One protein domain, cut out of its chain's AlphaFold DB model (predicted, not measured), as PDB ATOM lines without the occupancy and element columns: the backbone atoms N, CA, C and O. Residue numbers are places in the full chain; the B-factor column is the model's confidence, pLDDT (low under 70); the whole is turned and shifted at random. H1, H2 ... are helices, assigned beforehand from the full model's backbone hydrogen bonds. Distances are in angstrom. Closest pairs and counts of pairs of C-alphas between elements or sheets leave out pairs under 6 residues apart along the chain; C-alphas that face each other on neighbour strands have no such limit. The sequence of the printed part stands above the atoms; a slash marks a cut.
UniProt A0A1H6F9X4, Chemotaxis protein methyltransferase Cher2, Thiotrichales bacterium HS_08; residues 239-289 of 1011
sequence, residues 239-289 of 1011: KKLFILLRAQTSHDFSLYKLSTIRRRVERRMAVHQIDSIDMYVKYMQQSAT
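What this domain is: This is residues 239 to 289 of the 1011 residues of the protein "Chemotaxis protein methyltransferase Cher2" of Thiotrichales bacterium HS_08 (UniProt A0A1H6F9X4). The longest helix, H2, runs crosswise to H3 and stays away from H1, while the shorter H1 and H3 lie side by side as a loose pair. Residues 255 to 260, of which 258 to 260 belong to H2, stick out. The printed part has 51 residues with three named helices, in the order H1, H2, H3, no named strand, and the class all helix. It is compact, with a radius of gyration of the C-alphas of 10.7 A, and spans 27 by 24 by 16 A.

Where its parts are: Find C-alpha 258 at (12.061, 43.381, -24.144); from there H2, residues 258 to 271, runs 19.7 A. H1, residues 239 to 249, starts at C-alpha 239 at (8.627, 33.737, -22.470) and runs 15.0 A. H3, residues 277 to 286, runs 14.2 A to C-alpha 286 at (4.815, 24.440, -36.480).

How they stand to each other: H2, with residues 266 to 269 alone, only just touches H3, with 3 pairs of C-alphas within 8 A; the closest, Met 269 and Tyr 280, are 6.5 A apart. Their lines are about perpendicular at 71 degrees, only just past steep. H1 touches H3, closest at the C-alphas of Leu 241 and Val 281, 6.3 A, with a shallow tilt of 24 degrees, the same way. H1 and H2 are apart. In H1, H2 and H3 every O i to N i+4 pair is within hydrogen-bond range.

The domain as a whole: The C-alphas farthest apart, Ser 250 and Asp 275, are 27.8 A apart. The printed part has no cut; the link from H2 to H3 is tight, that from H1 to H2 short. Mean pLDDT of the printed part is 86.4, and no printed residue is under 70.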
ATOM      1  N   LYS A 239       7.910  34.827 -23.157       87.38
ATOM      2  CA  LYS A 239       8.627  33.737 -22.470       87.38
ATOM      3  C   LYS A 239       8.558  32.422 -23.250       87.38
ATOM      4  O   LYS A 239       9.568  31.737 -23.364       87.38
ATOM      5  N   LYS A 240       7.394  32.076 -23.816       89.00
ATOM      6  CA  LYS A 240       7.261  30.894 -24.688       89.00
ATOM      7  C   LYS A 240       8.115  31.029 -25.948       89.00
ATOM      8  O   LYS A 240       8.774  30.065 -26.313       89.00
ATOM      9  N   LEU A 241       8.146  32.210 -26.571       89.81
ATOM     10  CA  LEU A 241       9.016  32.476 -27.720       89.81
ATOM     11  C   LEU A 241      10.500  32.315 -27.358       89.81
ATOM     12  O   LEU A 241      11.229  31.691 -28.118       89.81
ATOM     13  N   PHE A 242      10.939  32.786 -26.186       89.31
ATOM     14  CA  PHE A 242      12.315  32.575 -25.715       89.31
ATOM     15  C   PHE A 242      12.645  31.104 -25.488       89.31
ATOM     16  O   PHE A 242      13.747  30.682 -25.816       89.31
ATOM     17  N   ILE A 243      11.700  30.311 -24.974       88.19
ATOM     18  CA  ILE A 243      11.884  28.861 -24.826       88.19
ATOM     19  C   ILE A 243      12.044  28.195 -26.197       88.19
ATOM     20  O   ILE A 243      12.937  27.371 -26.353       88.19
ATOM     21  N   LEU A 244      11.222  28.565 -27.187       87.81
ATOM     22  CA  LEU A 244      11.320  28.023 -28.549       87.81
ATOM     23  C   LEU A 244      12.642  28.408 -29.222       87.81
ATOM     24  O   LEU A 244      13.317  27.538 -29.762       87.81
ATOM     25  N   LEU A 245      13.040  29.682 -29.125       88.75
ATOM     26  CA  LEU A 245      14.329  30.161 -29.626       88.75
ATOM     27  C   LEU A 245      15.479  29.399 -28.964       88.75
ATOM     28  O   LEU A 245      16.283  28.797 -29.659       88.75
ATOM     29  N   ARG A 246      15.509  29.325 -27.630       86.62
ATOM     30  CA  ARG A 246      16.565  28.621 -26.893       86.62
ATOM     31  C   ARG A 246      16.617  27.127 -27.213       86.62
ATOM     32  O   ARG A 246      17.706  26.569 -27.255       86.62
ATOM     33  N   ALA A 247      15.473  26.475 -27.412       86.19
ATOM     34  CA  ALA A 247      15.425  25.050 -27.734       86.19
ATOM     35  C   ALA A 247      16.029  24.735 -29.112       86.19
ATOM     36  O   ALA A 247      16.636  23.681 -29.267       86.19
ATOM     37  N   GLN A 248      15.878  25.638 -30.087       84.88
ATOM     38  CA  GLN A 248      16.367  25.435 -31.453       84.88
ATOM     39  C   GLN A 248      17.758  26.041 -31.692       84.88
ATOM     40  O   GLN A 248      18.589  25.410 -32.335       84.88
ATOM     41  N   THR A 249      18.032  27.235 -31.161       82.00
ATOM     42  CA  THR A 249      19.275  27.987 -31.417       82.00
ATOM     43  C   THR A 249      20.260  27.958 -30.253       82.00
ATOM     44  O   THR A 249      21.356  28.482 -30.375       82.00
ATOM     45  N   SER A 250      19.908  27.369 -29.104       82.75
ATOM     46  CA  SER A 250      20.725  27.351 -27.875       82.75
ATOM     47  C   SER A 250      21.012  28.714 -27.219       82.75
ATOM     48  O   SER A 250      21.615  28.736 -26.142       82.75
ATOM     49  N   HIS A 251      20.536  29.828 -27.789       84.19
ATOM     50  CA  HIS A 251      20.753  31.188 -27.277       84.19
ATOM     51  C   HIS A 251      19.590  31.697 -26.420       84.19
ATOM     52  O   HIS A 251      18.415  31.500 -26.741       84.19
ATOM     53  N   ASP A 252      19.910  32.400 -25.329       83.94
ATOM     54  CA  ASP A 252      18.913  32.930 -24.395       83.94
ATOM     55  C   ASP A 252      18.711  34.449 -24.537       83.94
ATOM     56  O   ASP A 252      19.533  35.264 -24.112       83.94
ATOM     57  N   PHE A 253      17.546  34.839 -25.064       86.62
ATOM     58  CA  PHE A 253      17.146  36.242 -25.216       86.62
ATOM     59  C   PHE A 253      16.388  36.817 -24.005       86.62
ATOM     60  O   PHE A 253      15.997  37.986 -24.014       86.62
ATOM     61  N   SER A 254      16.206  36.053 -22.924       84.88
ATOM     62  CA  SER A 254      15.406  36.467 -21.757       84.88
ATOM     63  C   SER A 254      15.946  37.717 -21.049       84.88
ATOM     64  O   SER A 254      15.188  38.457 -20.418       84.88
ATOM     65  N   LEU A 255      17.258  37.962 -21.137       84.81
ATOM     66  CA  LEU A 255      17.940  39.112 -20.529       84.81
ATOM     67  C   LEU A 255      18.251  40.240 -21.527       84.81
ATOM     68  O   LEU A 255      18.961  41.191 -21.179       84.81
ATOM     69  N   TYR A 256      17.707  40.172 -22.741       88.19
ATOM     70  CA  TYR A 256      17.769  41.250 -23.725       88.19
ATOM     71  C   TYR A 256      16.643  42.269 -23.488       88.19
ATOM     72  O   TYR A 256      15.709  42.051 -22.711       88.19
ATOM     73  N   LYS A 257      16.738  43.445 -24.115       85.00
ATOM     74  CA  LYS A 257      15.724  44.497 -23.958       85.00
ATOM     75  C   LYS A 257      14.397  44.067 -24.584       85.00
ATOM     76  O   LYS A 257      14.250  44.050 -25.806       85.00
ATOM     77  N   LEU A 258      13.403  43.811 -23.732       83.12
ATOM     78  CA  LEU A 258      12.061  43.381 -24.144       83.12
ATOM     79  C   LEU A 258      11.390  44.341 -25.131       83.12
ATOM     80  O   LEU A 258      10.673  43.885 -26.012       83.12
ATOM     81  N   SER A 259      11.628  45.652 -25.024       79.38
ATOM     82  CA  SER A 259      11.087  46.636 -25.971       79.38
ATOM     83  C   SER A 259      11.583  46.402 -27.400       79.38
ATOM     84  O   SER A 259      10.794  46.471 -28.340       79.38
ATOM     85  N   THR A 260      12.868  46.082 -27.562       80.06
ATOM     86  CA  THR A 260      13.476  45.788 -28.865       80.06
ATOM     87  C   THR A 260      12.928  44.485 -29.433       80.06
ATOM     88  O   THR A 260      12.472  44.466 -30.572       80.06
ATOM     89  N   ILE A 261      12.907  43.423 -28.624       85.50
ATOM     90  CA  ILE A 261      12.404  42.101 -29.023       85.50
ATOM     91  C   ILE A 261      10.932  42.183 -29.412       85.50
ATOM     92  O   ILE A 261      10.542  41.683 -30.461       85.50
ATOM     93  N   ARG A 262      10.112  42.840 -28.587       84.25
ATOM     94  CA  ARG A 262       8.677  42.986 -28.832       84.25
ATOM     95  C   ARG A 262       8.419  43.611 -30.195       84.25
ATOM     96  O   ARG A 262       7.615  43.082 -30.948       84.25
ATOM     97  N   ARG A 263       9.141  44.684 -30.526       78.94
ATOM     98  CA  ARG A 263       9.012  45.350 -31.823       78.94
ATOM     99  C   ARG A 263       9.363  44.417 -32.988       78.94
ATOM    100  O   ARG A 263       8.688  44.451 -34.008       78.94
ATOM    101  N   ARG A 264      10.382  43.563 -32.836       84.56
ATOM    102  CA  ARG A 264      10.772  42.560 -33.847       84.56
ATOM    103  C   ARG A 264       9.718  41.464 -34.001       84.56
ATOM    104  O   ARG A 264       9.348  41.125 -35.116       84.56
ATOM    105  N   VAL A 265       9.160  40.981 -32.893       88.00
ATOM    106  CA  VAL A 265       8.055  40.009 -32.908       88.00
ATOM    107  C   VAL A 265       6.807  40.604 -33.563       88.00
ATOM    108  O   VAL A 265       6.244  39.980 -34.455       88.00
ATOM    109  N   GLU A 266       6.400  41.819 -33.187       83.81
ATOM    110  CA  GLU A 266       5.256  42.519 -33.794       83.81
ATOM    111  C   GLU A 266       5.466  42.740 -35.304       83.81
ATOM    112  O   GLU A 266       4.539  42.571 -36.092       83.81
ATOM    113  N   ARG A 267       6.702  43.029 -35.728       83.69
ATOM    114  CA  ARG A 267       7.079  43.122 -37.144       83.69
ATOM    115  C   ARG A 267       6.931  41.784 -37.872       83.69
ATOM    116  O   ARG A 267       6.309  41.743 -38.928       83.69
ATOM    117  N   ARG A 268       7.464  40.685 -37.321       88.25
ATOM    118  CA  ARG A 268       7.324  39.334 -37.905       88.25
ATOM    119  C   ARG A 268       5.868  38.881 -37.971       88.25
ATOM    120  O   ARG A 268       5.449  38.308 -38.970       88.25
ATOM    121  N   MET A 269       5.080  39.216 -36.952       88.38
ATOM    122  CA  MET A 269       3.632  39.030 -36.964       88.38
ATOM    123  C   MET A 269       2.978  39.784 -38.126       88.38
ATOM    124  O   MET A 269       2.183  39.190 -38.843       88.38
ATOM    125  N   ALA A 270       3.345  41.047 -38.361       83.75
ATOM    126  CA  ALA A 270       2.819  41.820 -39.485       83.75
ATOM    127  C   ALA A 270       3.253  41.262 -40.853       83.75
ATOM    128  O   ALA A 270       2.462  41.291 -41.793       83.75
ATOM    129  N   VAL A 271       4.473  40.723 -40.968       85.44
ATOM    130  CA  VAL A 271       4.950  40.051 -42.193       85.44
ATOM    131  C   VAL A 271       4.094  38.822 -42.520       85.44
ATOM    132  O   VAL A 271       3.673  38.637 -43.656       85.44
ATOM    133  N   HIS A 272       3.764  38.015 -41.513       86.31
ATOM    134  CA  HIS A 272       2.930  36.816 -41.681       86.31
ATOM    135  C   HIS A 272       1.424  37.064 -41.579       86.31
ATOM    136  O   HIS A 272       0.645  36.118 -41.628       86.31
ATOM    137  N   GLN A 273       1.011  38.322 -41.421       83.69
ATOM    138  CA  GLN A 273      -0.383  38.721 -41.222       83.69
ATOM    139  C   GLN A 273      -1.064  38.015 -40.028       83.69
ATOM    140  O   GLN A 273      -2.195  37.537 -40.114       83.69
ATOM    141  N   ILE A 274      -0.352  37.911 -38.903       87.31
ATOM    142  CA  ILE A 274      -0.826  37.265 -37.676       87.31
ATOM    143  C   ILE A 274      -1.255  38.317 -36.642       87.31
ATOM    144  O   ILE A 274      -0.429  38.989 -36.026       87.31
ATOM    145  N   ASP A 275      -2.554  38.368 -36.342       80.88
ATOM    146  CA  ASP A 275      -3.147  39.376 -35.445       80.88
ATOM    147  C   ASP A 275      -2.844  39.185 -33.945       80.88
ATOM    148  O   ASP A 275      -3.066  40.081 -33.126       80.88
ATOM    149  N   SER A 276      -2.402  37.990 -33.535       84.62
ATOM    150  CA  SER A 276      -2.258  37.624 -32.120       84.62
ATOM    151  C   SER A 276      -0.947  36.911 -31.834       84.62
ATOM    152  O   SER A 276      -0.606  35.928 -32.488       84.62
ATOM    153  N   ILE A 277      -0.258  37.332 -30.769       86.00
ATOM    154  CA  ILE A 277       0.993  36.693 -30.350       86.00
ATOM    155  C   ILE A 277       0.794  35.219 -29.959       86.00
ATOM    156  O   ILE A 277       1.685  34.406 -30.166       86.00
ATOM    157  N   ASP A 278      -0.388  34.833 -29.461       87.88
ATOM    158  CA  ASP A 278      -0.690  33.423 -29.167       87.88
ATOM    159  C   ASP A 278      -0.728  32.577 -30.455       87.88
ATOM    160  O   ASP A 278      -0.303  31.422 -30.454       87.88
ATOM    161  N   MET A 279      -1.228  33.150 -31.557       88.88
ATOM    162  CA  MET A 279      -1.215  32.506 -32.874       88.88
ATOM    163  C   MET A 279       0.199  32.463 -33.443       88.88
ATOM    164  O   MET A 279       0.589  31.447 -34.005       88.88
ATOM    165  N   TYR A 280       0.989  33.513 -33.218       91.88
ATOM    166  CA  TYR A 280       2.388  33.551 -33.629       91.88
ATOM    167  C   TYR A 280       3.237  32.499 -32.902       91.88
ATOM    168  O   TYR A 280       4.008  31.790 -33.536       91.88
ATOM    169  N   VAL A 281       3.029  32.304 -31.593       90.88
ATOM    170  CA  VAL A 281       3.664  31.207 -30.841       90.88
ATOM    171  C   VAL A 281       3.311  29.846 -31.452       90.88
ATOM    172  O   VAL A 281       4.198  29.019 -31.628       90.88
ATOM    173  N   LYS A 282       2.039  29.606 -31.808       90.62
ATOM    174  CA  LYS A 282       1.626  28.354 -32.473       90.62
ATOM    175  C   LYS A 282       2.258  28.194 -33.854       90.62
ATOM    176  O   LYS A 282       2.672  27.095 -34.200       90.62
ATOM    177  N   TYR A 283       2.340  29.276 -34.623       91.81
ATOM    178  CA  TYR A 283       2.987  29.278 -35.930       91.81
ATOM    179  C   TYR A 283       4.474  28.918 -35.809       91.81
ATOM    180  O   TYR A 283       4.942  28.012 -36.491       91.81
ATOM    181  N   MET A 284       5.186  29.520 -34.852       91.00
ATOM    182  CA  MET A 284       6.583  29.181 -34.562       91.00
ATOM    183  C   MET A 284       6.775  27.739 -34.076       91.00
ATOM    184  O   MET A 284       7.792  27.131 -34.377       91.00
ATOM    185  N   GLN A 285       5.803  27.158 -33.366       89.50
ATOM    186  CA  GLN A 285       5.843  25.736 -32.992       89.50
ATOM    187  C   GLN A 285       5.702  24.789 -34.192       89.50
ATOM    188  O   GLN A 285       6.144  23.647 -34.117       89.50
ATOM    189  N   GLN A 286       5.056  25.235 -35.271       91.25
ATOM    190  CA  GLN A 286       4.815  24.440 -36.480       91.25
ATOM    191  C   GLN A 286       5.871  24.681 -37.568       91.25
ATOM    192  O   GLN A 286       6.014  23.859 -38.467       91.25
ATOM    193  N   SER A 287       6.595  25.800 -37.494       89.44
ATOM    194  CA  SER A 287       7.522  26.271 -38.521       89.44
ATOM    195  C   SER A 287       8.903  26.541 -37.923       89.44
ATOM    196  O   SER A 287       9.179  27.638 -37.434       89.44
ATOM    197  N   ALA A 288       9.796  25.550 -38.001       86.50
ATOM    198  CA  ALA A 288      11.190  25.697 -37.568       86.50
ATOM    199  C   ALA A 288      11.914  26.820 -38.335       86.50
ATOM    200  O   ALA A 288      12.716  27.551 -37.760       86.50
ATOM    201  N   THR A 289      11.564  27.028 -39.608       89.06
ATOM    202  CA  THR A 289      12.126  28.103 -40.438       89.06
ATOM    203  C   THR A 289      11.772  29.495 -39.914       89.06
ATOM    204  O   THR A 289      12.564  30.427 -40.063       89.06
TER     205      THR A 289